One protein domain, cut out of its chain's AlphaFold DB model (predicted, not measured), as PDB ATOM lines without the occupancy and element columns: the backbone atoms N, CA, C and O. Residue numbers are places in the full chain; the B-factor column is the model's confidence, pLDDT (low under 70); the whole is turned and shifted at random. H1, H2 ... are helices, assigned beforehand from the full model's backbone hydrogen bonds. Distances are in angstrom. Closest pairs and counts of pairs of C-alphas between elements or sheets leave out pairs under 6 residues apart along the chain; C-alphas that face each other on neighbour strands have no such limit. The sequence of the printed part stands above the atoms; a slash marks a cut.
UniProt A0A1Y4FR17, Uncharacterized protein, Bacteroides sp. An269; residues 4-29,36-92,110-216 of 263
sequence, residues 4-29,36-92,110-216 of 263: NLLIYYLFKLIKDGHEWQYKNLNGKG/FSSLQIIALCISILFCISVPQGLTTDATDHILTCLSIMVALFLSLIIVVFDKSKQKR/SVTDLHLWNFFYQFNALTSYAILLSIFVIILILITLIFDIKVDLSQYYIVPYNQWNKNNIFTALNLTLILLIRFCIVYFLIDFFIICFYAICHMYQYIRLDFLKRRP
ATOM      1  N   ASN A   4      -2.995 -12.634  71.396       85.88
ATOM      2  CA  ASN A   4      -1.718 -12.864  72.071       85.88
ATOM      3  C   ASN A   4      -1.477 -11.894  73.238       85.88
ATOM      4  O   ASN A   4      -0.947 -12.287  74.275       85.88
ATOM      5  N   LEU A   5      -1.893 -10.632  73.092       84.69
ATOM      6  CA  LEU A   5      -1.753  -9.614  74.132       84.69
ATOM      7  C   LEU A   5      -2.667  -9.926  75.325       84.69
ATOM      8  O   LEU A   5      -2.246  -9.810  76.472       84.69
ATOM      9  N   LEU A   6      -3.904 -10.353  75.051       80.44
ATOM     10  CA  LEU A   6      -4.865 -10.745  76.084       80.44
ATOM     11  C   LEU A   6      -4.339 -11.943  76.879       80.44
ATOM     12  O   LEU A   6      -4.291 -11.883  78.106       80.44
ATOM     13  N   ILE A   7      -3.890 -12.992  76.183       84.75
ATOM     14  CA  ILE A   7      -3.329 -14.196  76.811       84.75
ATOM     15  C   ILE A   7      -2.116 -13.826  77.674       84.75
ATOM     16  O   ILE A   7      -2.039 -14.238  78.831       84.75
ATOM     17  N   TYR A   8      -1.204 -12.998  77.155       86.44
ATOM     18  CA  TYR A   8      -0.028 -12.550  77.900       86.44
ATOM     19  C   TYR A   8      -0.400 -11.844  79.212       86.44
ATOM     20  O   TYR A   8       0.119 -12.205  80.269       86.44
ATOM     21  N   TYR A   9      -1.316 -10.869  79.171       84.44
ATOM     22  CA  TYR A   9      -1.717 -10.143  80.379       84.44
ATOM     23  C   TYR A   9      -2.510 -11.006  81.362       84.44
ATOM     24  O   TYR A   9      -2.362 -10.818  82.566       84.44
ATOM     25  N   LEU A  10      -3.287 -11.978  80.880       84.75
ATOM     26  CA  LEU A  10      -4.017 -12.912  81.736       84.75
ATOM     27  C   LEU A  10      -3.062 -13.824  82.516       84.75
ATOM     28  O   LEU A  10      -3.155 -13.913  83.738       84.75
ATOM     29  N   PHE A  11      -2.080 -14.432  81.843       83.62
ATOM     30  CA  PHE A  11      -1.060 -15.242  82.518       83.62
ATOM     31  C   PHE A  11      -0.181 -14.416  83.452       83.62
ATOM     32  O   PHE A  11       0.155 -14.871  84.547       83.62
ATOM     33  N   LYS A  12       0.172 -13.194  83.044       84.88
ATOM     34  CA  LYS A  12       0.924 -12.274  83.894       84.88
ATOM     35  C   LYS A  12       0.143 -11.926  85.160       84.88
ATOM     36  O   LYS A  12       0.712 -11.995  86.239       84.88
ATOM     37  N   LEU A  13      -1.157 -11.653  85.046       84.25
ATOM     38  CA  LEU A  13      -2.010 -11.358  86.194       84.25
ATOM     39  C   LEU A  13      -2.108 -12.539  87.167       84.25
ATOM     40  O   LEU A  13      -2.026 -12.334  88.372       84.25
ATOM     41  N   ILE A  14      -2.247 -13.766  86.658       83.25
ATOM     42  CA  ILE A  14      -2.271 -14.977  87.495       83.25
ATOM     43  C   ILE A  14      -0.932 -15.151  88.221       83.25
ATOM     44  O   ILE A  14      -0.899 -15.421  89.422       83.25
ATOM     45  N   LYS A  15       0.180 -14.971  87.501       83.06
ATOM     46  CA  LYS A  15       1.524 -15.072  88.071       83.06
ATOM     47  C   LYS A  15       1.747 -14.021  89.159       83.06
ATOM     48  O   LYS A  15       2.156 -14.382  90.259       83.06
ATOM     49  N   ASP A  16       1.444 -12.760  88.864       81.31
ATOM     50  CA  ASP A  16       1.606 -11.650  89.799       81.31
ATOM     51  C   ASP A  16       0.676 -11.845  91.013       81.31
ATOM     52  O   ASP A  16       1.112 -11.709  92.154       81.31
ATOM     53  N   GLY A  17      -0.576 -12.262  90.799       77.38
ATOM     54  CA  GLY A  17      -1.530 -12.576  91.865       77.38
ATOM     55  C   GLY A  17      -1.003 -13.632  92.839       77.38
ATOM     56  O   GLY A  17      -0.996 -13.395  94.045       77.38
ATOM     57  N   HIS A  18      -0.491 -14.759  92.334       78.88
ATOM     58  CA  HIS A  18       0.108 -15.796  93.180       78.88
ATOM     59  C   HIS A  18       1.398 -15.346  93.859       78.88
ATOM     60  O   HIS A  18       1.601 -15.625  95.036       78.88
ATOM     61  N   GLU A  19       2.289 -14.659  93.148       79.38
ATOM     62  CA  GLU A  19       3.568 -14.217  93.703       79.38
ATOM     63  C   GLU A  19       3.362 -13.261  94.888       79.38
ATOM     64  O   GLU A  19       4.006 -13.392  95.934       79.38
ATOM     65  N   TRP A  20       2.404 -12.345  94.755       75.88
ATOM     66  CA  TRP A  20       2.090 -11.350  95.773       75.88
ATOM     67  C   TRP A  20       1.224 -11.868  96.925       75.88
ATOM     68  O   TRP A  20       1.070 -11.149  97.908       75.88
ATOM     69  N   GLN A  21       0.754 -13.121  96.892       76.31
ATOM     70  CA  GLN A  21       0.203 -13.791  98.082       76.31
ATOM     71  C   GLN A  21       1.281 -14.108  99.130       76.31
ATOM     72  O   GLN A  21       0.981 -14.194 100.319       76.31
ATOM     73  N   TYR A  22       2.535 -14.310  98.709       67.88
ATOM     74  CA  TYR A  22       3.618 -14.758  99.598       67.88
ATOM     75  C   TYR A  22       4.592 -13.652  99.990       67.88
ATOM     76  O   TYR A  22       5.451 -13.873 100.845       67.88
ATOM     77  N   LYS A  23       4.499 -12.480  99.355       68.62
ATOM     78  CA  LYS A  23       5.376 -11.338  99.614       68.62
ATOM     79  C   LYS A  23       4.779 -10.431 100.681       68.62
ATOM     80  O   LYS A  23       3.608 -10.084 100.628       68.62
ATOM     81  N   ASN A  24       5.595  -9.998 101.631       62.44
ATOM     82  CA  ASN A  24       5.221  -8.911 102.534       62.44
ATOM     83  C   ASN A  24       5.468  -7.548 101.867       62.44
ATOM     84  O   ASN A  24       6.115  -7.462 100.823       62.44
ATOM     85  N   LEU A  25       5.041  -6.467 102.523       57.47
ATOM     86  CA  LEU A  25       5.242  -5.077 102.074       57.47
ATOM     87  C   LEU A  25       6.714  -4.703 101.811       57.47
ATOM     88  O   LEU A  25       6.996  -3.825 100.995       57.47
ATOM     89  N   ASN A  26       7.656  -5.414 102.435       54.66
ATOM     90  CA  ASN A  26       9.097  -5.255 102.211       54.66
ATOM     91  C   ASN A  26       9.588  -5.975 100.935       54.66
ATOM     92  O   ASN A  26      10.791  -6.066 100.706       54.66
ATOM     93  N   GLY A  27       8.694  -6.587 100.148       55.62
ATOM     94  CA  GLY A  27       9.024  -7.422  98.986       55.62
ATOM     95  C   GLY A  27       9.663  -8.773  99.336       55.62
ATOM     96  O   GLY A  27       9.926  -9.584  98.450       55.62
ATOM     97  N   LYS A  28       9.901  -9.033 100.627       56.72
ATOM     98  CA  LYS A  28      10.464 -10.282 101.147       56.72
ATOM     99  C   LYS A  28       9.346 -11.305 101.355       56.72
ATOM    100  O   LYS A  28       8.352 -11.029 102.022       56.72
ATOM    101  N   GLY A  29       9.533 -12.486 100.781       55.72
ATOM    102  CA  GLY A  29       8.602 -13.605 100.849       55.72
ATOM    103  C   GLY A  29       9.118 -14.750  99.995       55.72
ATOM    104  O   GLY A  29       9.418 -14.548  98.820       55.72
ATOM    105  N   PHE A  36       1.124 -24.716  95.517       54.19
ATOM    106  CA  PHE A  36      -0.030 -24.426  96.364       54.19
ATOM    107  C   PHE A  36       0.352 -23.901  97.756       54.19
ATOM    108  O   PHE A  36       1.233 -24.447  98.433       54.19
ATOM    109  N   SER A  37      -0.374 -22.875  98.212       65.69
ATOM    110  CA  SER A  37      -0.359 -22.401  99.605       65.69
ATOM    111  C   SER A  37      -0.945 -23.474 100.523       65.69
ATOM    112  O   SER A  37      -1.800 -24.254 100.106       65.69
ATOM    113  N   SER A  38      -0.585 -23.478 101.811       67.81
ATOM    114  CA  SER A  38      -1.232 -24.360 102.795       67.81
ATOM    115  C   SER A  38      -2.756 -24.187 102.821       67.81
ATOM    116  O   SER A  38      -3.475 -25.159 103.020       67.81
ATOM    117  N   LEU A  39      -3.256 -22.971 102.563       74.81
ATOM    118  CA  LEU A  39      -4.694 -22.700 102.453       74.81
ATOM    119  C   LEU A  39      -5.310 -23.275 101.171       74.81
ATOM    120  O   LEU A  39      -6.448 -23.728 101.197       74.81
ATOM    121  N   GLN A  40      -4.559 -23.320 100.071       78.69
ATOM    122  CA  GLN A  40      -5.027 -23.897  98.807       78.69
ATOM    123  C   GLN A  40      -5.073 -25.422  98.855       78.69
ATOM    124  O   GLN A  40      -5.965 -26.028  98.274       78.69
ATOM    125  N   ILE A  41      -4.161 -26.050  99.604       77.56
ATOM    126  CA  ILE A  41      -4.233 -27.489  99.886       77.56
ATOM    127  C   ILE A  41      -5.497 -27.801 100.701       77.56
ATOM    128  O   ILE A  41      -6.213 -28.746 100.382       77.56
ATOM    129  N   ILE A  42      -5.810 -26.978 101.709       79.75
ATOM    130  CA  ILE A  42      -7.059 -27.106 102.473       79.75
ATOM    131  C   ILE A  42      -8.273 -26.918 101.553       79.75
ATOM    132  O   ILE A  42      -9.199 -27.725 101.614       79.75
ATOM    133  N   ALA A  43      -8.257 -25.913 100.671       83.69
ATOM    134  CA  ALA A  43      -9.318 -25.701  99.688       83.69
ATOM    135  C   ALA A  43      -9.514 -26.932  98.797       83.69
ATOM    136  O   ALA A  43     -10.636 -27.399  98.648       83.69
ATOM    137  N   LEU A  44      -8.425 -27.518  98.291       85.75
ATOM    138  CA  LEU A  44      -8.455 -28.736  97.485       85.75
ATOM    139  C   LEU A  44      -9.096 -29.905  98.245       85.75
ATOM    140  O   LEU A  44      -9.969 -30.579  97.699       85.75
ATOM    141  N   CYS A  45      -8.727 -30.119  99.511       83.12
ATOM    142  CA  CYS A  45      -9.346 -31.150 100.347       83.12
ATOM    143  C   CYS A  45     -10.850 -30.908 100.552       83.12
ATOM    144  O   CYS A  45     -11.636 -31.846 100.427       83.12
ATOM    145  N   ILE A  46     -11.258 -29.665 100.829       84.44
ATOM    146  CA  ILE A  46     -12.671 -29.305 101.019       84.44
ATOM    147  C   ILE A  46     -13.462 -29.521  99.725       84.44
ATOM    148  O   ILE A  46     -14.568 -30.053  99.773       84.44
ATOM    149  N   SER A  47     -12.903 -29.170  98.566       85.88
ATOM    150  CA  SER A  47     -13.561 -29.371  97.273       85.88
ATOM    151  C   SER A  47     -13.771 -30.849  96.949       85.88
ATOM    152  O   SER A  47     -14.847 -31.216  96.484       85.88
ATOM    153  N   ILE A  48     -12.789 -31.712  97.242       85.31
ATOM    154  CA  ILE A  48     -12.954 -33.169  97.105       85.31
ATOM    155  C   ILE A  48     -14.065 -33.664  98.038       85.31
ATOM    156  O   ILE A  48     -14.964 -34.382  97.604       85.31
ATOM    157  N   LEU A  49     -14.026 -33.253  99.308       83.56
ATOM    158  CA  LEU A  49     -15.011 -33.657 100.311       83.56
ATOM    159  C   LEU A  49     -16.429 -33.208  99.932       83.56
ATOM    160  O   LEU A  49     -17.371 -33.982 100.089       83.56
ATOM    161  N   PHE A  50     -16.583 -32.010  99.365       85.44
ATOM    162  CA  PHE A  50     -17.857 -31.519  98.846       85.44
ATOM    163  C   PHE A  50     -18.386 -32.390  97.701       85.44
ATOM    164  O   PHE A  50     -19.549 -32.786  97.730       85.44
ATOM    165  N   CYS A  51     -17.544 -32.728  96.718       84.19
ATOM    166  CA  CYS A  51     -17.954 -33.562  95.585       84.19
ATOM    167  C   CYS A  51     -18.436 -34.956  96.013       84.19
ATOM    168  O   CYS A  51     -19.307 -35.515  95.353       84.19
ATOM    169  N   ILE A  52     -17.883 -35.502  97.100       79.94
ATOM    170  CA  ILE A  52     -18.305 -36.791  97.662       79.94
ATOM    171  C   ILE A  52     -19.596 -36.635  98.476       79.94
ATOM    172  O   ILE A  52     -20.517 -37.429  98.321       79.94
ATOM    173  N   SER A  53     -19.676 -35.603  99.321       78.00
ATOM    174  CA  SER A  53     -20.779 -35.437 100.281       78.00
ATOM    175  C   SER A  53     -22.076 -34.950  99.633       78.00
ATOM    176  O   SER A  53     -23.156 -35.214 100.149       78.00
ATOM    177  N   VAL A  54     -21.982 -34.223  98.514       81.94
ATOM    178  CA  VAL A  54     -23.133 -33.637  97.815       81.94
ATOM    179  C   VAL A  54     -23.175 -34.150  96.367       81.94
ATOM    180  O   VAL A  54     -22.832 -33.419  95.431       81.94
ATOM    181  N   PRO A  55     -23.601 -35.410  96.141       78.06
ATOM    182  CA  PRO A  55     -23.599 -36.041  94.815       78.06
ATOM    183  C   PRO A  55     -24.535 -35.357  93.806       78.06
ATOM    184  O   PRO A  55     -24.328 -35.464  92.595       78.06
ATOM    185  N   GLN A  56     -25.525 -34.601  94.288       78.44
ATOM    186  CA  GLN A  56     -26.435 -33.794  93.470       78.44
ATOM    187  C   GLN A  56     -25.822 -32.456  93.016       78.44
ATOM    188  O   GLN A  56     -26.300 -31.858  92.055       78.44
ATOM    189  N   GLY A  57     -24.716 -32.020  93.629       81.50
ATOM    190  CA  GLY A  57     -24.096 -30.719  93.374       81.50
ATOM    191  C   GLY A  57     -24.768 -29.560  94.119       81.50
ATOM    192  O   GLY A  57     -25.498 -29.758  95.087       81.50
ATOM    193  N   LEU A  58     -24.479 -28.326  93.694       83.00
ATOM    194  CA  LEU A  58     -25.089 -27.125  94.271       83.00
ATOM    195  C   LEU A  58     -26.577 -27.054  93.911       83.00
ATOM    196  O   LEU A  58     -26.953 -27.284  92.762       83.00
ATOM    197  N   THR A  59     -27.415 -26.690  94.883       85.56
ATOM    198  CA  THR A  59     -28.831 -26.398  94.628       85.56
ATOM    199  C   THR A  59     -28.969 -25.133  93.780       85.56
ATOM    200  O   THR A  59     -28.062 -24.294  93.741       85.56
ATOM    201  N   THR A  60     -30.108 -24.973  93.105       84.94
ATOM    202  CA  THR A  60     -30.410 -23.766  92.316       84.94
ATOM    203  C   THR A  60     -30.333 -22.512  93.180       84.94
ATOM    204  O   THR A  60     -29.626 -21.575  92.830       84.94
ATOM    205  N   ASP A  61     -30.925 -22.554  94.372       87.81
ATOM    206  CA  ASP A  61     -30.964 -21.411  95.288       87.81
ATOM    207  C   ASP A  61     -29.558 -21.029  95.775       87.81
ATOM    208  O   ASP A  61     -29.181 -19.857  95.787       87.81
ATOM    209  N   ALA A  62     -28.732 -22.024  96.127       88.00
ATOM    210  CA  ALA A  62     -27.342 -21.780  96.508       88.00
ATOM    211  C   ALA A  62     -26.541 -21.187  95.342       88.00
ATOM    212  O   ALA A  62     -25.730 -20.282  95.542       88.00
ATOM    213  N   THR A  63     -26.788 -21.674  94.126       90.44
ATOM    214  CA  THR A  63     -26.143 -21.189  92.904       90.44
ATOM    215  C   THR A  63     -26.496 -19.726  92.636       90.44
ATOM    216  O   THR A  63     -25.594 -18.922  92.397       90.44
ATOM    217  N   ASP A  64     -27.769 -19.349  92.769       90.12
ATOM    218  CA  ASP A  64     -28.247 -17.977  92.570       90.12
ATOM    219  C   ASP A  64     -27.667 -17.010  93.613       90.12
ATOM    220  O   ASP A  64     -27.219 -15.903  93.284       90.12
ATOM    221  N   HIS A  65     -27.593 -17.436  94.878       92.38
ATOM    222  CA  HIS A  65     -26.951 -16.660  95.936       92.38
ATOM    223  C   HIS A  65     -25.447 -16.481  95.704       92.38
ATOM    224  O   HIS A  65     -24.930 -15.371  95.861       92.38
ATOM    225  N   ILE A  66     -24.743 -17.540  95.295       93.62
ATOM    226  CA  ILE A  66     -23.316 -17.482  94.953       93.62
ATOM    227  C   ILE A  66     -23.086 -16.520  93.783       93.62
ATOM    228  O   ILE A  66     -22.216 -15.654  93.866       93.62
ATOM    229  N   LEU A  67     -23.884 -16.633  92.719       93.38
ATOM    230  CA  LEU A  67     -23.785 -15.798  91.524       93.38
ATOM    231  C   LEU A  67     -23.994 -14.314  91.855       93.38
ATOM    232  O   LEU A  67     -23.226 -13.453  91.413       93.38
ATOM    233  N   THR A  68     -24.995 -14.022  92.687       94.69
ATOM    234  CA  THR A  68     -25.288 -12.669  93.171       94.69
ATOM    235  C   THR A  68     -24.134 -12.124  94.017       94.69
ATOM    236  O   THR A  68     -23.660 -11.014  93.778       94.69
ATOM    237  N   CYS A  69     -23.630 -12.918  94.966       94.38
ATOM    238  CA  CYS A  69     -22.513 -12.538  95.830       94.38
ATOM    239  C   CYS A  69     -21.244 -12.232  95.019       94.38
ATOM    240  O   CYS A  69     -20.657 -11.161  95.175       94.38
ATOM    241  N   LEU A  70     -20.859 -13.123  94.098       94.56
ATOM    242  CA  LEU A  70     -19.688 -12.930  93.239       94.56
ATOM    243  C   LEU A  70     -19.817 -11.666  92.385       94.56
ATOM    244  O   LEU A  70     -18.867 -10.894  92.278       94.56
ATOM    245  N   SER A  71     -21.003 -11.413  91.828       95.31
ATOM    246  CA  SER A  71     -21.260 -10.226  91.005       95.31
ATOM    247  C   SER A  71     -21.105  -8.926  91.804       95.31
ATOM    248  O   SER A  71     -20.459  -7.983  91.341       95.31
ATOM    249  N   ILE A  72     -21.633  -8.887  93.033       95.62
ATOM    250  CA  ILE A  72     -21.465  -7.750  93.952       95.62
ATOM    251  C   ILE A  72     -19.985  -7.562  94.304       95.62
ATOM    252  O   ILE A  72     -19.475  -6.443  94.249       95.62
ATOM    253  N   MET A  73     -19.271  -8.645  94.621       93.25
ATOM    254  CA  MET A  73     -17.852  -8.576  94.977       93.25
ATOM    255  C   MET A  73     -16.978  -8.066  93.828       93.25
ATOM    256  O   MET A  73     -16.079  -7.260  94.062       93.25
ATOM    257  N   VAL A  74     -17.260  -8.467  92.583       94.12
ATOM    258  CA  VAL A  74     -16.571  -7.939  91.393       94.12
ATOM    259  C   VAL A  74     -16.755  -6.426  91.284       94.12
ATOM    260  O   VAL A  74     -15.772  -5.707  91.091       94.12
ATOM    261  N   ALA A  75     -17.985  -5.933  91.450       93.88
ATOM    262  CA  ALA A  75     -18.269  -4.501  91.411       93.88
ATOM    263  C   ALA A  75     -17.529  -3.747  92.529       93.88
ATOM    264  O   ALA A  75     -16.867  -2.742  92.263       93.88
ATOM    265  N   LEU A  76     -17.565  -4.270  93.759       93.31
ATOM    266  CA  LEU A  76     -16.873  -3.682  94.908       93.31
ATOM    267  C   LEU A  76     -15.356  -3.635  94.708       93.31
ATOM    268  O   LEU A  76     -14.745  -2.593  94.951       93.31
ATOM    269  N   PHE A  77     -14.735  -4.718  94.236       91.62
ATOM    270  CA  PHE A  77     -13.296  -4.729  93.978       91.62
ATOM    271  C   PHE A  77     -12.899  -3.780  92.855       91.62
ATOM    272  O   PHE A  77     -11.871  -3.111  92.974       91.62
ATOM    273  N   LEU A  78     -13.714  -3.649  91.808       91.19
ATOM    274  CA  LEU A  78     -13.460  -2.679  90.749       91.19
ATOM    275  C   LEU A  78     -13.504  -1.240  91.292       91.19
ATOM    276  O   LEU A  78     -12.582  -0.462  91.043       91.19
ATOM    277  N   SER A  79     -14.525  -0.897  92.086       92.88
ATOM    278  CA  SER A  79     -14.614   0.411  92.751       92.88
ATOM    279  C   SER A  79     -13.418   0.667  93.671       92.88
ATOM    280  O   SER A  79     -12.848   1.758  93.666       92.88
ATOM    281  N   LEU A  80     -13.001  -0.344  94.431       88.69
ATOM    282  CA  LEU A  80     -11.883  -0.258  95.363       88.69
ATOM    283  C   LEU A  80     -10.549  -0.031  94.638       88.69
ATOM    284  O   LEU A  80      -9.774   0.826  95.058       88.69
ATOM    285  N   ILE A  81     -10.308  -0.724  93.520       88.31
ATOM    286  CA  ILE A  81      -9.137  -0.503  92.659       88.31
ATOM    287  C   ILE A  81      -9.104   0.943  92.159       88.31
ATOM    288  O   ILE A  81      -8.059   1.588  92.243       88.31
ATOM    289  N   ILE A  82     -10.235   1.478  91.686       88.38
ATOM    290  CA  ILE A  82     -10.319   2.857  91.183       88.38
ATOM    291  C   ILE A  82      -9.981   3.862  92.292       88.38
ATOM    292  O   ILE A  82      -9.153   4.748  92.082       88.38
ATOM    293  N   VAL A  83     -10.561   3.702  93.485       87.75
ATOM    294  CA  VAL A  83     -10.298   4.586  94.636       87.75
ATOM    295  C   VAL A  83      -8.832   4.524  95.064       87.75
ATOM    296  O   VAL A  83      -8.198   5.551  95.314       87.75
ATOM    297  N   VAL A  84      -8.268   3.319  95.143       84.19
ATOM    298  CA  VAL A  84      -6.864   3.107  95.512       84.19
ATOM    299  C   VAL A  84      -5.930   3.712  94.462       84.19
ATOM    300  O   VAL A  84      -4.951   4.374  94.817       84.19
ATOM    301  N   PHE A  85      -6.258   3.562  93.178       83.62
ATOM    302  CA  PHE A  85      -5.521   4.170  92.079       83.62
ATOM    303  C   PHE A  85      -5.564   5.702  92.136       83.62
ATOM    304  O   PHE A  85      -4.507   6.334  92.054       83.62
ATOM    305  N   ASP A  86      -6.739   6.300  92.343       84.31
ATOM    306  CA  ASP A  86      -6.895   7.754  92.443       84.31
ATOM    307  C   ASP A  86      -6.100   8.324  93.628       84.31
ATOM    308  O   ASP A  86      -5.307   9.257  93.480       84.31
ATOM    309  N   LYS A  87      -6.162   7.656  94.786       81.00
ATOM    310  CA  LYS A  87      -5.358   8.014  95.963       81.00
ATOM    311  C   LYS A  87      -3.851   7.895  95.704       81.00
ATOM    312  O   LYS A  87      -3.075   8.746  96.150       81.00
ATOM    313  N   SER A  88      -3.417   6.879  94.950       77.25
ATOM    314  CA  SER A  88      -2.012   6.730  94.530       77.25
ATOM    315  C   SER A  88      -1.555   7.876  93.618       77.25
ATOM    316  O   SER A  88      -0.405   8.321  93.688       77.25
ATOM    317  N   LYS A  89      -2.453   8.373  92.758       79.50
ATOM    318  CA  LYS A  89      -2.196   9.481  91.836       79.50
ATOM    319  C   LYS A  89      -2.137  10.806  92.590       79.50
ATOM    320  O   LYS A  89      -1.176  11.552  92.415       79.50
ATOM    321  N   GLN A  90      -3.093  11.061  93.482       77.75
ATOM    322  CA  GLN A  90      -3.127  12.261  94.318       77.75
ATOM    323  C   GLN A  90      -1.842  12.411  95.145       77.75
ATOM    324  O   GLN A  90      -1.242  13.484  95.165       77.75
ATOM    325  N   LYS A  91      -1.360  11.323  95.763       71.56
ATOM    326  CA  LYS A  91      -0.120  11.343  96.555       71.56
ATOM    327  C   LYS A  91       1.126  11.636  95.706       71.56
ATOM    328  O   LYS A  91       2.001  12.371  96.158       71.56
ATOM    329  N   ARG A  92       1.186  11.140  94.462       69.94
ATOM    330  CA  ARG A  92       2.250  11.491  93.499       69.94
ATOM    331  C   ARG A  92       2.218  12.969  93.102       69.94
ATOM    332  O   ARG A  92       3.268  13.595  93.034       69.94
ATOM    333  N   SER A 110      12.494   7.034 100.099       61.97
ATOM    334  CA  SER A 110      12.259   6.780 101.510       61.97
ATOM    335  C   SER A 110      11.616   5.401 101.626       61.97
ATOM    336  O   SER A 110      10.718   5.060 100.850       61.97
ATOM    337  N   VAL A 111      12.064   4.579 102.575       59.94
ATOM    338  CA  VAL A 111      11.528   3.218 102.785       59.94
ATOM    339  C   VAL A 111       9.986   3.235 102.847       59.94
ATOM    340  O   VAL A 111       9.300   2.309 102.419       59.94
ATOM    341  N   THR A 112       9.421   4.358 103.296       63.34
ATOM    342  CA  THR A 112       7.988   4.659 103.295       63.34
ATOM    343  C   THR A 112       7.348   4.742 101.907       63.34
ATOM    344  O   THR A 112       6.261   4.190 101.728       63.34
ATOM    345  N   ASP A 113       7.981   5.405 100.942       66.88
ATOM    346  CA  ASP A 113       7.490   5.476  99.564       66.88
ATOM    347  C   ASP A 113       7.553   4.110  98.879       66.88
ATOM    348  O   ASP A 113       6.644   3.759  98.127       66.88
ATOM    349  N   LEU A 114       8.571   3.308  99.200       68.12
ATOM    350  CA  LEU A 114       8.718   1.950  98.685       68.12
ATOM    351  C   LEU A 114       7.647   1.000  99.252       68.12
ATOM    352  O   LEU A 114       6.997   0.286  98.492       68.12
ATOM    353  N   HIS A 115       7.381   1.040 100.564       69.44
ATOM    354  CA  HIS A 115       6.311   0.244 101.190       69.44
ATOM    355  C   HIS A 115       4.926   0.604 100.643       69.44
ATOM    356  O   HIS A 115       4.078  -0.264 100.454       69.44
ATOM    357  N   LEU A 116       4.698   1.889 100.375       73.00
ATOM    358  CA  LEU A 116       3.472   2.377  99.760       73.00
ATOM    359  C   LEU A 116       3.311   1.853  98.326       73.00
ATOM    360  O   LEU A 116       2.226   1.420  97.947       73.00
ATOM    361  N   TRP A 117       4.378   1.901  97.529       73.12
ATOM    362  CA  TRP A 117       4.363   1.403  96.154       73.12
ATOM    363  C   TRP A 117       4.110  -0.103  96.101       73.12
ATOM    364  O   TRP A 117       3.254  -0.558  95.343       73.12
ATOM    365  N   ASN A 118       4.799  -0.857  96.960       75.94
ATOM    366  CA  ASN A 118       4.601  -2.294  97.099       75.94
ATOM    367  C   ASN A 118       3.177  -2.617  97.552       75.94
ATOM    368  O   ASN A 118       2.570  -3.517  96.985       75.94
ATOM    369  N   PHE A 119       2.611  -1.855  98.496       80.31
ATOM    370  CA  PHE A 119       1.209  -2.008  98.888       80.31
ATOM    371  C   PHE A 119       0.265  -1.814  97.702       80.31
ATOM    372  O   PHE A 119      -0.577  -2.668  97.457       80.31
ATOM    373  N   PHE A 120       0.402  -0.716  96.952       79.81
ATOM    374  CA  PHE A 120      -0.480  -0.447  95.817       79.81
ATOM    375  C   PHE A 120      -0.386  -1.535  94.750       79.81
ATOM    376  O   PHE A 120      -1.413  -1.979  94.241       79.81
ATOM    377  N   TYR A 121       0.830  -1.984  94.437       81.31
ATOM    378  CA  TYR A 121       1.044  -3.050  93.469       81.31
ATOM    379  C   TYR A 121       0.456  -4.381  93.956       81.31
ATOM    380  O   TYR A 121      -0.319  -5.005  93.236       81.31
ATOM    381  N   GLN A 122       0.773  -4.783  95.189       82.19
ATOM    382  CA  GLN A 122       0.284  -6.010  95.817       82.19
ATOM    383  C   GLN A 122      -1.238  -6.039  95.896       82.19
ATOM    384  O   GLN A 122      -1.872  -7.012  95.494       82.19
ATOM    385  N   PHE A 123      -1.821  -4.960  96.411       84.62
ATOM    386  CA  PHE A 123      -3.254  -4.832  96.572       84.62
ATOM    387  C   PHE A 123      -3.953  -4.937  95.221       84.62
ATOM    388  O   PHE A 123      -4.845  -5.762  95.068       84.62
ATOM    389  N   ASN A 124      -3.481  -4.177  94.226       86.50
ATOM    390  CA  ASN A 124      -4.038  -4.209  92.880       86.50
ATOM    391  C   ASN A 124      -3.926  -5.605  92.247       86.50
ATOM    392  O   ASN A 124      -4.911  -6.103  91.711       86.50
ATOM    393  N   ALA A 125      -2.765  -6.261  92.351       86.00
ATOM    394  CA  ALA A 125      -2.558  -7.609  91.823       86.00
ATOM    395  C   ALA A 125      -3.528  -8.626  92.450       86.00
ATOM    396  O   ALA A 125      -4.195  -9.359  91.721       86.00
ATOM    397  N   LEU A 126      -3.668  -8.626  93.781       87.25
ATOM    398  CA  LEU A 126      -4.577  -9.526  94.499       87.25
ATOM    399  C   LEU A 126      -6.046  -9.258  94.149       87.25
ATOM    400  O   LEU A 126      -6.781 -10.193  93.837       87.25
ATOM    401  N   THR A 127      -6.481  -7.995  94.150       89.19
ATOM    402  CA  THR A 127      -7.874  -7.642  93.835       89.19
ATOM    403  C   THR A 127      -8.221  -7.915  92.375       89.19
ATOM    404  O   THR A 127      -9.297  -8.430  92.087       89.19
ATOM    405  N   SER A 128      -7.315  -7.627  91.435       89.94
ATOM    406  CA  SER A 128      -7.529  -7.933  90.017       89.94
ATOM    407  C   SER A 128      -7.555  -9.441  89.763       89.94
ATOM    408  O   SER A 128      -8.365  -9.907  88.962       89.94
ATOM    409  N   TYR A 129      -6.729 -10.217  90.470       90.94
ATOM    410  CA  TYR A 129      -6.783 -11.674  90.412       90.94
ATOM    411  C   TYR A 129      -8.098 -12.229  90.989       90.94
ATOM    412  O   TYR A 129      -8.720 -13.084  90.363       90.94
ATOM    413  N   ALA A 130      -8.592 -11.682  92.107       92.19
ATOM    414  CA  ALA A 130      -9.894 -12.049  92.673       92.19
ATOM    415  C   ALA A 130     -11.063 -11.756  91.712       92.19
ATOM    416  O   ALA A 130     -11.979 -12.571  91.583       92.19
ATOM    417  N   ILE A 131     -11.020 -10.621  91.000       93.50
ATOM    418  CA  ILE A 131     -12.000 -10.285  89.953       93.50
ATOM    419  C   ILE A 131     -11.948 -11.310  88.818       93.50
ATOM    420  O   ILE A 131     -12.990 -11.828  88.420       93.50
ATOM    421  N   LEU A 132     -10.748 -11.625  88.312       93.44
ATOM    422  CA  LEU A 132     -10.575 -12.613  87.244       93.44
ATOM    423  C   LEU A 132     -11.162 -13.969  87.652       93.44
ATOM    424  O   LEU A 132     -11.913 -14.573  86.888       93.44
ATOM    425  N   LEU A 133     -10.848 -14.419  88.867       92.50
ATOM    426  CA  LEU A 133     -11.323 -15.689  89.397       92.50
ATOM    427  C   LEU A 133     -12.848 -15.705  89.567       92.50
ATOM    428  O   LEU A 133     -13.494 -16.674  89.182       92.50
ATOM    429  N   SER A 134     -13.434 -14.609  90.055       94.25
ATOM    430  CA  SER A 134     -14.892 -14.466  90.173       94.25
ATOM    431  C   SER A 134     -15.581 -14.580  88.821       94.25
ATOM    432  O   SER A 134     -16.523 -15.350  88.677       94.25
ATOM    433  N   ILE A 135     -15.094 -13.849  87.811       94.25
ATOM    434  CA  ILE A 135     -15.649 -13.895  86.453       94.25
ATOM    435  C   ILE A 135     -15.547 -15.316  85.891       94.25
ATOM    436  O   ILE A 135     -16.497 -15.811  85.289       94.25
ATOM    437  N   PHE A 136     -14.423 -15.995  86.123       94.06
ATOM    438  CA  PHE A 136     -14.239 -17.376  85.696       94.06
ATOM    439  C   PHE A 136     -15.246 -18.334  86.357       94.06
ATOM    440  O   PHE A 136     -15.874 -19.132  85.660       94.06
ATOM    441  N   VAL A 137     -15.468 -18.219  87.672       94.56
ATOM    442  CA  VAL A 137     -16.470 -19.020  88.399       94.56
ATOM    443  C   VAL A 137     -17.889 -18.722  87.905       94.56
ATOM    444  O   VAL A 137     -18.653 -19.653  87.667       94.56
ATOM    445  N   ILE A 138     -18.225 -17.448  87.683       94.19
ATOM    446  CA  ILE A 138     -19.519 -17.025  87.125       94.19
ATOM    447  C   ILE A 138     -19.765 -17.688  85.762       94.19
ATOM    448  O   ILE A 138     -20.847 -18.221  85.527       94.19
ATOM    449  N   ILE A 139     -18.760 -17.701  84.880       93.06
ATOM    450  CA  ILE A 139     -18.859 -18.343  83.562       93.06
ATOM    451  C   ILE A 139     -19.070 -19.855  83.701       93.06
ATOM    452  O   ILE A 139     -19.928 -20.406  83.016       93.06
ATOM    453  N   LEU A 140     -18.332 -20.528  84.591       92.00
ATOM    454  CA  LEU A 140     -18.518 -21.964  84.827       92.00
ATOM    455  C   LEU A 140     -19.933 -22.281  85.324       92.00
ATOM    456  O   LEU A 140     -20.566 -23.198  84.804       92.00
ATOM    457  N   ILE A 141     -20.445 -21.500  86.278       91.38
ATOM    458  CA  ILE A 141     -21.809 -21.647  86.795       91.38
ATOM    459  C   ILE A 141     -22.839 -21.423  85.678       91.38
ATOM    460  O   ILE A 141     -23.738 -22.245  85.494       91.38
ATOM    461  N   LEU A 142     -22.684 -20.364  84.878       89.62
ATOM    462  CA  LEU A 142     -23.565 -20.085  83.739       89.62
ATOM    463  C   LEU A 142     -23.595 -21.242  82.741       89.62
ATOM    464  O   LEU A 142     -24.673 -21.649  82.321       89.62
ATOM    465  N   ILE A 143     -22.437 -21.813  82.398       87.69
ATOM    466  CA  ILE A 143     -22.361 -22.990  81.524       87.69
ATOM    467  C   ILE A 143     -23.156 -24.148  82.141       87.69
ATOM    468  O   ILE A 143     -23.982 -24.749  81.458       87.69
ATOM    469  N   THR A 144     -22.983 -24.435  83.435       86.12
ATOM    470  CA  THR A 144     -23.732 -25.528  84.081       86.12
ATOM    471  C   THR A 144     -25.247 -25.321  84.082       86.12
ATOM    472  O   THR A 144     -25.979 -26.299  83.935       86.12
ATOM    473  N   LEU A 145     -25.710 -24.069  84.184       84.19
ATOM    474  CA  LEU A 145     -27.131 -23.717  84.139       84.19
ATOM    475  C   LEU A 145     -27.710 -23.794  82.719       84.19
ATOM    476  O   LEU A 145     -28.792 -24.342  82.536       84.19
ATOM    477  N   ILE A 146     -26.992 -23.288  81.709       84.62
ATOM    478  CA  ILE A 146     -27.453 -23.281  80.306       84.62
ATOM    479  C   ILE A 146     -27.625 -24.704  79.768       84.62
ATOM    480  O   ILE A 146     -28.577 -24.977  79.041       84.62
ATOM    481  N   PHE A 147     -26.713 -25.610  80.122       79.56
ATOM    482  CA  PHE A 147     -26.758 -27.005  79.680       79.56
ATOM    483  C   PHE A 147     -27.589 -27.914  80.603       79.56
ATOM    484  O   PHE A 147     -27.575 -29.126  80.404       79.56
ATOM    485  N   ASP A 148     -28.280 -27.345  81.602       69.75
ATOM    486  CA  ASP A 148     -29.081 -28.042  82.620       69.75
ATOM    487  C   ASP A 148     -28.401 -29.316  83.150       69.75
ATOM    488  O   ASP A 148     -28.971 -30.407  83.160       69.75
ATOM    489  N   ILE A 149     -27.135 -29.191  83.567       69.12
ATOM    490  CA  ILE A 149     -26.309 -30.322  84.023       69.12
ATOM    491  C   ILE A 149     -26.739 -30.735  85.448       69.12
ATOM    492  O   ILE A 149     -26.000 -30.610  86.428       69.12
ATOM    493  N   LYS A 150     -27.968 -31.237  85.572       68.12
ATOM    494  CA  LYS A 150     -28.563 -31.801  86.789       68.12
ATOM    495  C   LYS A 150     -28.392 -33.313  86.782       68.12
ATOM    496  O   LYS A 150     -29.326 -34.068  86.538       68.12
ATOM    497  N   VAL A 151     -27.162 -33.760  87.008       72.00
ATOM    498  CA  VAL A 151     -26.857 -35.192  87.116       72.00
ATOM    499  C   VAL A 151     -26.640 -35.553  88.580       72.00
ATOM    500  O   VAL A 151     -25.754 -34.999  89.232       72.00
ATOM    501  N   ASP A 152     -27.451 -36.470  89.102       78.31
ATOM    502  CA  ASP A 152     -27.253 -37.036  90.434       78.31
ATOM    503  C   ASP A 152     -26.255 -38.197  90.346       78.31
ATOM    504  O   ASP A 152     -26.528 -39.226  89.725       78.31
ATOM    505  N   LEU A 153     -25.076 -38.023  90.948       76.00
ATOM    506  CA  LEU A 153     -24.014 -39.030  90.920       76.00
ATOM    507  C   LEU A 153     -24.374 -40.290  91.722       76.00
ATOM    508  O   LEU A 153     -23.806 -41.345  91.453       76.00
ATOM    509  N   SER A 154     -25.328 -40.213  92.659       75.56
ATOM    510  CA  SER A 154     -25.741 -41.357  93.490       75.56
ATOM    511  C   SER A 154     -26.432 -42.471  92.695       75.56
ATOM    512  O   SER A 154     -26.449 -43.624  93.118       75.56
ATOM    513  N   GLN A 155     -26.969 -42.145  91.516       79.88
ATOM    514  CA  GLN A 155     -27.686 -43.089  90.655       79.88
ATOM    515  C   GLN A 155     -26.748 -43.981  89.831       79.88
ATOM    516  O   GLN A 155     -27.200 -44.926  89.182       79.88
ATOM    517  N   TYR A 156     -25.446 -43.691  89.839       80.12
ATOM    518  CA  TYR A 156     -24.449 -44.406  89.055       80.12
ATOM    519  C   TYR A 156     -23.583 -45.278  89.960       80.12
ATOM    520  O   TYR A 156     -23.080 -44.836  90.989       80.12
ATOM    521  N   TYR A 157     -23.363 -46.522  89.541       78.25
ATOM    522  CA  TYR A 157     -22.467 -47.458  90.213       78.25
ATOM    523  C   TYR A 157     -21.320 -47.865  89.289       78.25
ATOM    524  O   TYR A 157     -21.420 -47.809  88.060       78.25
ATOM    525  N   ILE A 158     -20.210 -48.285  89.892       78.94
ATOM    526  CA  ILE A 158     -19.042 -48.752  89.146       78.94
ATOM    527  C   ILE A 158     -19.350 -50.133  88.567       78.94
ATOM    528  O   ILE A 158     -19.636 -51.086  89.290       78.94
ATOM    529  N   VAL A 159     -19.280 -50.228  87.243       80.75
ATOM    530  CA  VAL A 159     -19.577 -51.446  86.490       80.75
ATOM    531  C   VAL A 159     -18.322 -52.339  86.403       80.75
ATOM    532  O   VAL A 159     -17.241 -51.834  86.074       80.75
ATOM    533  N   PRO A 160     -18.421 -53.661  86.658       81.38
ATOM    534  CA  PRO A 160     -17.292 -54.589  86.546       81.38
ATOM    535  C   PRO A 160     -16.775 -54.717  85.102       81.38
ATOM    536  O   PRO A 160     -17.516 -54.500  84.142       81.38
ATOM    537  N   TYR A 161     -15.507 -55.123  84.937       75.69
ATOM    538  CA  TYR A 161     -14.802 -55.114  83.637       75.69
ATOM    539  C   TYR A 161     -15.538 -55.881  82.520       75.69
ATOM    540  O   TYR A 161     -15.493 -55.491  81.357       75.69
ATOM    541  N   ASN A 162     -16.279 -56.930  82.886       77.12
ATOM    542  CA  ASN A 162     -17.058 -57.771  81.970       77.12
ATOM    543  C   ASN A 162     -18.206 -57.040  81.260       77.12
ATOM    544  O   ASN A 162     -18.727 -57.534  80.266       77.12
ATOM    545  N   GLN A 163     -18.626 -55.886  81.774       77.75
ATOM    546  CA  GLN A 163     -19.760 -55.110  81.273       77.75
ATOM    547  C   GLN A 163     -19.306 -53.765  80.677       77.75
ATOM    548  O   GLN A 163     -20.103 -52.840  80.504       77.75
ATOM    549  N   TRP A 164     -18.016 -53.628  80.355       81.38
ATOM    550  CA  TRP A 164     -17.494 -52.445  79.680       81.38
ATOM    551  C   TRP A 164     -17.959 -52.422  78.225       81.38
ATOM    552  O   TRP A 164     -17.457 -53.141  77.367       81.38
ATOM    553  N   ASN A 165     -18.939 -51.566  77.951       86.38
ATOM    554  CA  ASN A 165     -19.415 -51.267  76.607       86.38
ATOM    555  C   ASN A 165     -19.066 -49.813  76.244       86.38
ATOM    556  O   ASN A 165     -18.881 -48.980  77.131       86.38
ATOM    557  N   LYS A 166     -19.028 -49.480  74.946       85.69
ATOM    558  CA  LYS A 166     -18.778 -48.114  74.448       85.69
ATOM    559  C   LYS A 166     -19.705 -47.085  75.102       85.69
ATOM    560  O   LYS A 166     -19.239 -46.018  75.488       85.69
ATOM    561  N   ASN A 167     -20.979 -47.436  75.298       87.00
ATOM    562  CA  ASN A 167     -21.944 -46.575  75.987       87.00
ATOM    563  C   ASN A 167     -21.542 -46.319  77.444       87.00
ATOM    564  O   ASN A 167     -21.514 -45.172  77.868       87.00
ATOM    565  N   ASN A 168     -21.148 -47.359  78.184       85.25
ATOM    566  CA  ASN A 168     -20.742 -47.230  79.587       85.25
ATOM    567  C   ASN A 168     -19.463 -46.391  79.730       85.25
ATOM    568  O   ASN A 168     -19.361 -45.583  80.650       85.25
ATOM    569  N   ILE A 169     -18.517 -46.526  78.793       85.56
ATOM    570  CA  ILE A 169     -17.298 -45.705  78.752       85.56
ATOM    571  C   ILE A 169     -17.642 -44.234  78.475       85.56
ATOM    572  O   ILE A 169     -17.117 -43.348  79.144       85.56
ATOM    573  N   PHE A 170     -18.543 -43.962  77.526       87.00
ATOM    574  CA  PHE A 170     -18.979 -42.598  77.219       87.00
ATOM    575  C   PHE A 170     -19.710 -41.951  78.404       87.00
ATOM    576  O   PHE A 170     -19.429 -40.808  78.760       87.00
ATOM    577  N   THR A 171     -20.585 -42.703  79.077       84.62
ATOM    578  CA  THR A 171     -21.251 -42.254  80.306       84.62
ATOM    579  C   THR A 171     -20.242 -41.969  81.419       84.62
ATOM    580  O   THR A 171     -20.321 -40.915  82.045       84.62
ATOM    581  N   ALA A 172     -19.255 -42.843  81.634       85.94
ATOM    582  CA  ALA A 172     -18.203 -42.627  82.628       85.94
ATOM    583  C   ALA A 172     -17.364 -41.374  82.328       85.94
ATOM    584  O   ALA A 172     -17.048 -40.607  83.241       85.94
ATOM    585  N   LEU A 173     -17.044 -41.123  81.056       87.25
ATOM    586  CA  LEU A 173     -16.319 -39.924  80.634       87.25
ATOM    587  C   LEU A 173     -17.137 -38.653  80.901       87.25
ATOM    588  O   LEU A 173     -16.605 -37.701  81.473       87.25
ATOM    589  N   ASN A 174     -18.432 -38.655  80.574       86.56
ATOM    590  CA  ASN A 174     -19.325 -37.528  80.860       86.56
ATOM    591  C   ASN A 174     -19.455 -37.270  82.366       86.56
ATOM    592  O   ASN A 174     -19.334 -36.128  82.801       86.56
ATOM    593  N   LEU A 175     -19.634 -38.318  83.176       85.69
ATOM    594  CA  LEU A 175     -19.698 -38.196  84.637       85.69
ATOM    595  C   LEU A 175     -18.399 -37.631  85.218       85.69
ATOM    596  O   LEU A 175     -18.439 -36.755  86.079       85.69
ATOM    597  N   THR A 176     -17.252 -38.081  84.706       86.69
ATOM    598  CA  THR A 176     -15.937 -37.573  85.122       86.69
ATOM    599  C   THR A 176     -15.793 -36.088  84.789       86.69
ATOM    600  O   THR A 176     -15.305 -35.317  85.612       86.69
ATOM    601  N   LEU A 177     -16.262 -35.663  83.612       86.69
ATOM    602  CA  LEU A 177     -16.240 -34.262  83.193       86.69
ATOM    603  C   LEU A 177     -17.146 -33.397  84.085       86.69
ATOM    604  O   LEU A 177     -16.723 -32.336  84.540       86.69
ATOM    605  N   ILE A 178     -18.355 -33.870  84.404       86.94
ATOM    606  CA  ILE A 178     -19.284 -33.180  85.315       86.94
ATOM    607  C   ILE A 178     -18.674 -33.046  86.714       86.94
ATOM    608  O   ILE A 178     -18.714 -31.965  87.305       86.94
ATOM    609  N   LEU A 179     -18.078 -34.121  87.237       87.31
ATOM    610  CA  LEU A 179     -17.401 -34.110  88.531       87.31
ATOM    611  C   LEU A 179     -16.235 -33.115  88.537       87.31
ATOM    612  O   LEU A 179     -16.092 -32.356  89.493       87.31
ATOM    613  N   LEU A 180     -15.455 -33.060  87.455       89.62
ATOM    614  CA  LEU A 180     -14.351 -32.115  87.300       89.62
ATOM    615  C   LEU A 180     -14.852 -30.665  87.296       89.62
ATOM    616  O   LEU A 180     -14.299 -29.838  88.016       89.62
ATOM    617  N   ILE A 181     -15.925 -30.351  86.560       89.31
ATOM    618  CA  ILE A 181     -16.519 -29.003  86.561       89.31
ATOM    619  C   ILE A 181     -16.991 -28.619  87.967       89.31
ATOM    620  O   ILE A 181     -16.678 -27.524  88.436       89.31
ATOM    621  N   ARG A 182     -17.707 -29.512  88.663       88.50
ATOM    622  CA  ARG A 182     -18.180 -29.262  90.038       88.50
ATOM    623  C   ARG A 182     -17.020 -29.018  90.994       88.50
ATOM    624  O   ARG A 182     -17.052 -28.057  91.760       88.50
ATOM    625  N   PHE A 183     -15.985 -29.849  90.905       90.75
ATOM    626  CA  PHE A 183     -14.761 -29.682  91.672       90.75
ATOM    627  C   PHE A 183     -14.118 -28.315  91.401       90.75
ATOM    628  O   PHE A 183     -13.808 -27.592  92.344       90.75
ATOM    629  N   CYS A 184     -13.987 -27.922  90.129       91.94
ATOM    630  CA  CYS A 184     -13.439 -26.624  89.743       91.94
ATOM    631  C   CYS A 184     -14.253 -25.456  90.305       91.94
ATOM    632  O   CYS A 184     -13.659 -24.539  90.863       91.94
ATOM    633  N   ILE A 185     -15.588 -25.485  90.200       92.00
ATOM    634  CA  ILE A 185     -16.453 -24.420  90.733       92.00
ATOM    635  C   ILE A 185     -16.195 -24.233  92.230       92.00
ATOM    636  O   ILE A 185     -15.919 -23.121  92.670       92.00
ATOM    637  N   VAL A 186     -16.235 -25.316  93.006       91.81
ATOM    638  CA  VAL A 186     -16.082 -25.253  94.466       91.81
ATOM    639  C   VAL A 186     -14.664 -24.843  94.853       91.81
ATOM    640  O   VAL A 186     -14.488 -24.006  95.737       91.81
ATOM    641  N   TYR A 187     -13.648 -25.388  94.185       92.62
ATOM    642  CA  TYR A 187     -12.251 -25.038  94.431       92.62
ATOM    643  C   TYR A 187     -11.982 -23.558  94.168       92.62
ATOM    644  O   TYR A 187     -11.479 -22.860  95.046       92.62
ATOM    645  N   PHE A 188     -12.362 -23.058  92.991       92.94
ATOM    646  CA  PHE A 188     -12.137 -21.660  92.631       92.94
ATOM    647  C   PHE A 188     -12.986 -20.698  93.462       92.94
ATOM    648  O   PHE A 188     -12.537 -19.592  93.747       92.94
ATOM    649  N   LEU A 189     -14.170 -21.116  93.917       93.12
ATOM    650  CA  LEU A 189     -14.971 -20.338  94.858       93.12
ATOM    651  C   LEU A 189     -14.273 -20.194  96.219       93.12
ATOM    652  O   LEU A 189     -14.210 -19.095  96.767       93.12
ATOM    653  N   ILE A 190     -13.710 -21.274  96.761       91.19
ATOM    654  CA  ILE A 190     -12.965 -21.217  98.028       91.19
ATOM    655  C   ILE A 190     -11.668 -20.414  97.857       91.19
ATOM    656  O   ILE A 190     -11.360 -19.568  98.698       91.19
ATOM    657  N   ASP A 191     -10.927 -20.630  96.767       90.19
ATOM    658  CA  ASP A 191      -9.698 -19.884  96.464       90.19
ATOM    659  C   ASP A 191      -9.980 -18.381  96.307       90.19
ATOM    660  O   ASP A 191      -9.244 -17.552  96.842       90.19
ATOM    661  N   PHE A 192     -11.118 -18.014  95.706       92.25
ATOM    662  CA  PHE A 192     -11.593 -16.632  95.661       92.25
ATOM    663  C   PHE A 192     -11.729 -16.018  97.058       92.25
ATOM    664  O   PHE A 192     -11.174 -14.943  97.311       92.25
ATOM    665  N   PHE A 193     -12.396 -16.697  97.993       90.31
ATOM    666  CA  PHE A 193     -12.514 -16.200  99.366       90.31
ATOM    667  C   PHE A 193     -11.160 -16.128 100.083       90.31
ATOM    668  O   PHE A 193     -10.912 -15.172 100.819       90.31
ATOM    669  N   ILE A 194     -10.255 -17.078  99.838       88.94
ATOM    670  CA  ILE A 194      -8.888 -17.043 100.381       88.94
ATOM    671  C   ILE A 194      -8.154 -15.783  99.906       88.94
ATOM    672  O   ILE A 194      -7.568 -15.069 100.723       88.94
ATOM    673  N   ILE A 195      -8.218 -15.459  98.611       87.75
ATOM    674  CA  ILE A 195      -7.608 -14.239  98.058       87.75
ATOM    675  C   ILE A 195      -8.235 -12.987  98.679       87.75
ATOM    676  O   ILE A 195      -7.512 -12.044  99.009       87.75
ATOM    677  N   CYS A 196      -9.553 -12.980  98.899       88.81
ATOM    678  CA  CYS A 196     -10.233 -11.880  99.583       88.81
ATOM    679  C   CYS A 196      -9.679 -11.666 100.998       88.81
ATOM    680  O   CYS A 196      -9.373 -10.534 101.374       88.81
ATOM    681  N   PHE A 197      -9.487 -12.742 101.769       87.50
ATOM    682  CA  PHE A 197      -8.870 -12.654 103.094       87.50
ATOM    683  C   PHE A 197      -7.445 -12.102 103.028       87.50
ATOM    684  O   PHE A 197      -7.111 -11.211 103.808       87.50
ATOM    685  N   TYR A 198      -6.628 -12.552 102.070       84.62
ATOM    686  CA  TYR A 198      -5.294 -11.984 101.860       84.62
ATOM    687  C   TYR A 198      -5.356 -10.479 101.577       84.62
ATOM    688  O   TYR A 198      -4.645  -9.708 102.221       84.62
ATOM    689  N   ALA A 199      -6.235 -10.038 100.674       84.75
ATOM    690  CA  ALA A 199      -6.395  -8.622 100.351       84.75
ATOM    691  C   ALA A 199      -6.783  -7.785 101.585       84.75
ATOM    692  O   ALA A 199      -6.201  -6.721 101.815       84.75
ATOM    693  N   ILE A 200      -7.700  -8.286 102.425       86.00
ATOM    694  CA  ILE A 200      -8.102  -7.635 103.683       86.00
ATOM    695  C   ILE A 200      -6.924  -7.563 104.665       86.00
ATOM    696  O   ILE A 200      -6.660  -6.500 105.229       86.00
ATOM    697  N   CYS A 201      -6.180  -8.656 104.851       83.25
ATOM    698  CA  CYS A 201      -5.016  -8.686 105.739       83.25
ATOM    699  C   CYS A 201      -3.918  -7.712 105.290       83.25
ATOM    700  O   CYS A 201      -3.363  -6.995 106.123       83.25
ATOM    701  N   HIS A 202      -3.633  -7.630 103.988       78.56
ATOM    702  CA  HIS A 202      -2.657  -6.677 103.455       78.56
ATOM    703  C   HIS A 202      -3.128  -5.226 103.587       78.56
ATOM    704  O   HIS A 202      -2.336  -4.352 103.947       78.56
ATOM    705  N   MET A 203      -4.419  -4.958 103.372       81.81
ATOM    706  CA  MET A 203      -5.010  -3.643 103.631       81.81
ATOM    707  C   MET A 203      -4.872  -3.251 105.105       81.81
ATOM    708  O   MET A 203      -4.453  -2.135 105.409       81.81
ATOM    709  N   TYR A 204      -5.150  -4.179 106.023       81.56
ATOM    710  CA  TYR A 204      -4.955  -3.965 107.452       81.56
ATOM    711  C   TYR A 204      -3.484  -3.701 107.802       81.56
ATOM    712  O   TYR A 204      -3.199  -2.742 108.520       81.56
ATOM    713  N   GLN A 205      -2.547  -4.490 107.263       78.44
ATOM    714  CA  GLN A 205      -1.113  -4.300 107.496       78.44
ATOM    715  C   GLN A 205      -0.665  -2.898 107.067       78.44
ATOM    716  O   GLN A 205       0.019  -2.203 107.820       78.44
ATOM    717  N   TYR A 206      -1.100  -2.448 105.889       76.19
ATOM    718  CA  TYR A 206      -0.796  -1.109 105.397       76.19
ATOM    719  C   TYR A 206      -1.393  -0.008 106.284       76.19
ATOM    720  O   TYR A 206      -0.677   0.908 106.686       76.19
ATOM    721  N   ILE A 207      -2.680  -0.109 106.634       78.44
ATOM    722  CA  ILE A 207      -3.359   0.868 107.498       78.44
ATOM    723  C   ILE A 207      -2.666   0.953 108.861       78.44
ATOM    724  O   ILE A 207      -2.386   2.049 109.346       78.44
ATOM    725  N   ARG A 208      -2.332  -0.195 109.464       77.31
ATOM    726  CA  ARG A 208      -1.620  -0.262 110.744       77.31
ATOM    727  C   ARG A 208      -0.269   0.442 110.671       77.31
ATOM    728  O   ARG A 208       0.051   1.224 111.563       77.31
ATOM    729  N   LEU A 209       0.508   0.194 109.617       73.00
ATOM    730  CA  LEU A 209       1.800   0.851 109.421       73.00
ATOM    731  C   LEU A 209       1.657   2.364 109.224       73.00
ATOM    732  O   LEU A 209       2.468   3.112 109.763       73.00
ATOM    733  N   ASP A 210       0.635   2.831 108.501       70.94
ATOM    734  CA  ASP A 210       0.381   4.271 108.344       70.94
ATOM    735  C   ASP A 210      -0.001   4.927 109.683       70.94
ATOM    736  O   ASP A 210       0.495   6.007 110.006       70.94
ATOM    737  N   PHE A 211      -0.812   4.260 110.514       73.12
ATOM    738  CA  PHE A 211      -1.167   4.754 111.849       73.12
ATOM    739  C   PHE A 211       0.015   4.773 112.819       73.12
ATOM    740  O   PHE A 211       0.205   5.765 113.522       73.12
ATOM    741  N   LEU A 212       0.824   3.710 112.853       69.62
ATOM    742  CA  LEU A 212       2.009   3.644 113.714       69.62
ATOM    743  C   LEU A 212       3.016   4.745 113.370       69.62
ATOM    744  O   LEU A 212       3.595   5.335 114.274       69.62
ATOM    745  N   LYS A 213       3.164   5.088 112.086       65.25
ATOM    746  CA  LYS A 213       4.026   6.195 111.641       65.25
ATOM    747  C   LYS A 213       3.551   7.568 112.112       65.25
ATOM    748  O   LYS A 213       4.376   8.445 112.341       65.25
ATOM    749  N   ARG A 214       2.239   7.774 112.246       65.31
ATOM    750  CA  ARG A 214       1.657   9.055 112.685       65.31
ATOM    751  C   ARG A 214       1.594   9.202 114.206       65.31
ATOM    752  O   ARG A 214       1.279  10.288 114.687       65.31
ATOM    753  N   ARG A 215       1.855   8.133 114.966       54.06
ATOM    754  CA  ARG A 215       1.776   8.145 116.428       54.06
ATOM    755  C   ARG A 215       3.147   8.480 117.035       54.06
ATOM    756  O   ARG A 215       4.067   7.678 116.898       54.06
ATOM    757  N   PRO A 216       3.307   9.619 117.734       51.81
ATOM    758  CA  PRO A 216       4.568   9.932 118.400       51.81
ATOM    759  C   PRO A 216       4.827   8.957 119.563       51.81
ATOM    760  O   PRO A 216       3.917   8.644 120.329       51.81
TER     761      PRO A 216
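What this domain is: This is residues 4 to 29, 36 to 92 and 110 to 216 of the 263 residues of an uncharacterized protein of Bacteroides sp. An269 (UniProt A0A1Y4FR17). Three long helices, H3, H4 and H5, run lengthwise in an elongated body, with H4 packed on both H3 and H5 and running opposite ways to each. The shorter H2 packs on H5, while H1 packs on H4 with residues 13 to 21 at a steep angle and sticks out of the body with residues 4 to 9. The printed part has 190 residues with five named helices in the order H1, H2, H3, H4, H5 and no named strand; its class is all helix. The whole is loose, with a radius of gyration of the C-alphas of 21.2 A, and its outline is a rod spanning 78 by 37 by 30 A.

Where its parts are: H1 is residues 4 to 22, 28.1 A from first to last C-alpha, and begins with C-alpha 4 at (-1.718, -12.864, 72.071). H2 is residues 38 to 53, 22.6 A long. H3 is residues 60 to 92, 48.1 A long. H4 is residues 111 to 146, 52.2 A long, and begins at C-alpha 111 at (11.528, 3.218, 102.785). H5, the longest helix, is residues 166 to 214, 71.7 A long, and ends at C-alpha 214 at (1.657, 9.055, 112.685).

How they stand to each other: H4 is the hub, touching H1, H3 and H5. H1 touches H4 with residues 13 to 21 alone, and H4 touches H1 with residues 122 to 129 alone, at a steep tilt of 62 degrees, opposite ways; the closest C-alphas are those of Gly 17 and Leu 126, 5.1 A apart. H3 and H4 touch at a shallow tilt of 25 degrees, opposite ways, with the C-alphas of Val 74 and Ile 131 closest at 5.3 A. H4 and H5 form a helical hairpin at a shallow tilt of 26 degrees, and their closest C-alphas, those of Ala 130 and Phe 192, are 5.7 A apart. H3 and H5 are near each other. H2 and H5 touch, H5 with residues 179 to 194 alone; they run opposite ways at 37 degrees, only just a steep tilt, with the C-alphas of Ser 47 and Tyr 187 closest at 5.3 A. H1 and H5 are close but not clearly touching. H2 and H4 are apart. Every O i to N i+4 pair is within hydrogen-bond range in H2, H3, H4 and H5, and 14 of 15 are in H1.

The domain as a whole: The two C-alphas farthest apart, those of Asn 162 and Pro 216, are 79.9 A apart. Residues 30 to 35 and 93 to 109 are not printed; the gaps are 14.6 A from C-alpha 29 to C-alpha 36 and 13.7 A from C-alpha 92 to C-alpha 110. The link from H4 to H5 is long, with 19 residues, and residues 160 to 167, of which 166 to 167 belong to H5, stand free. The mean pLDDT of the printed part is 82.1; it is under 70 in residues 22 to 29, 36 to 38, 92, 110 to 115, 148 to 150 and 212 to 216.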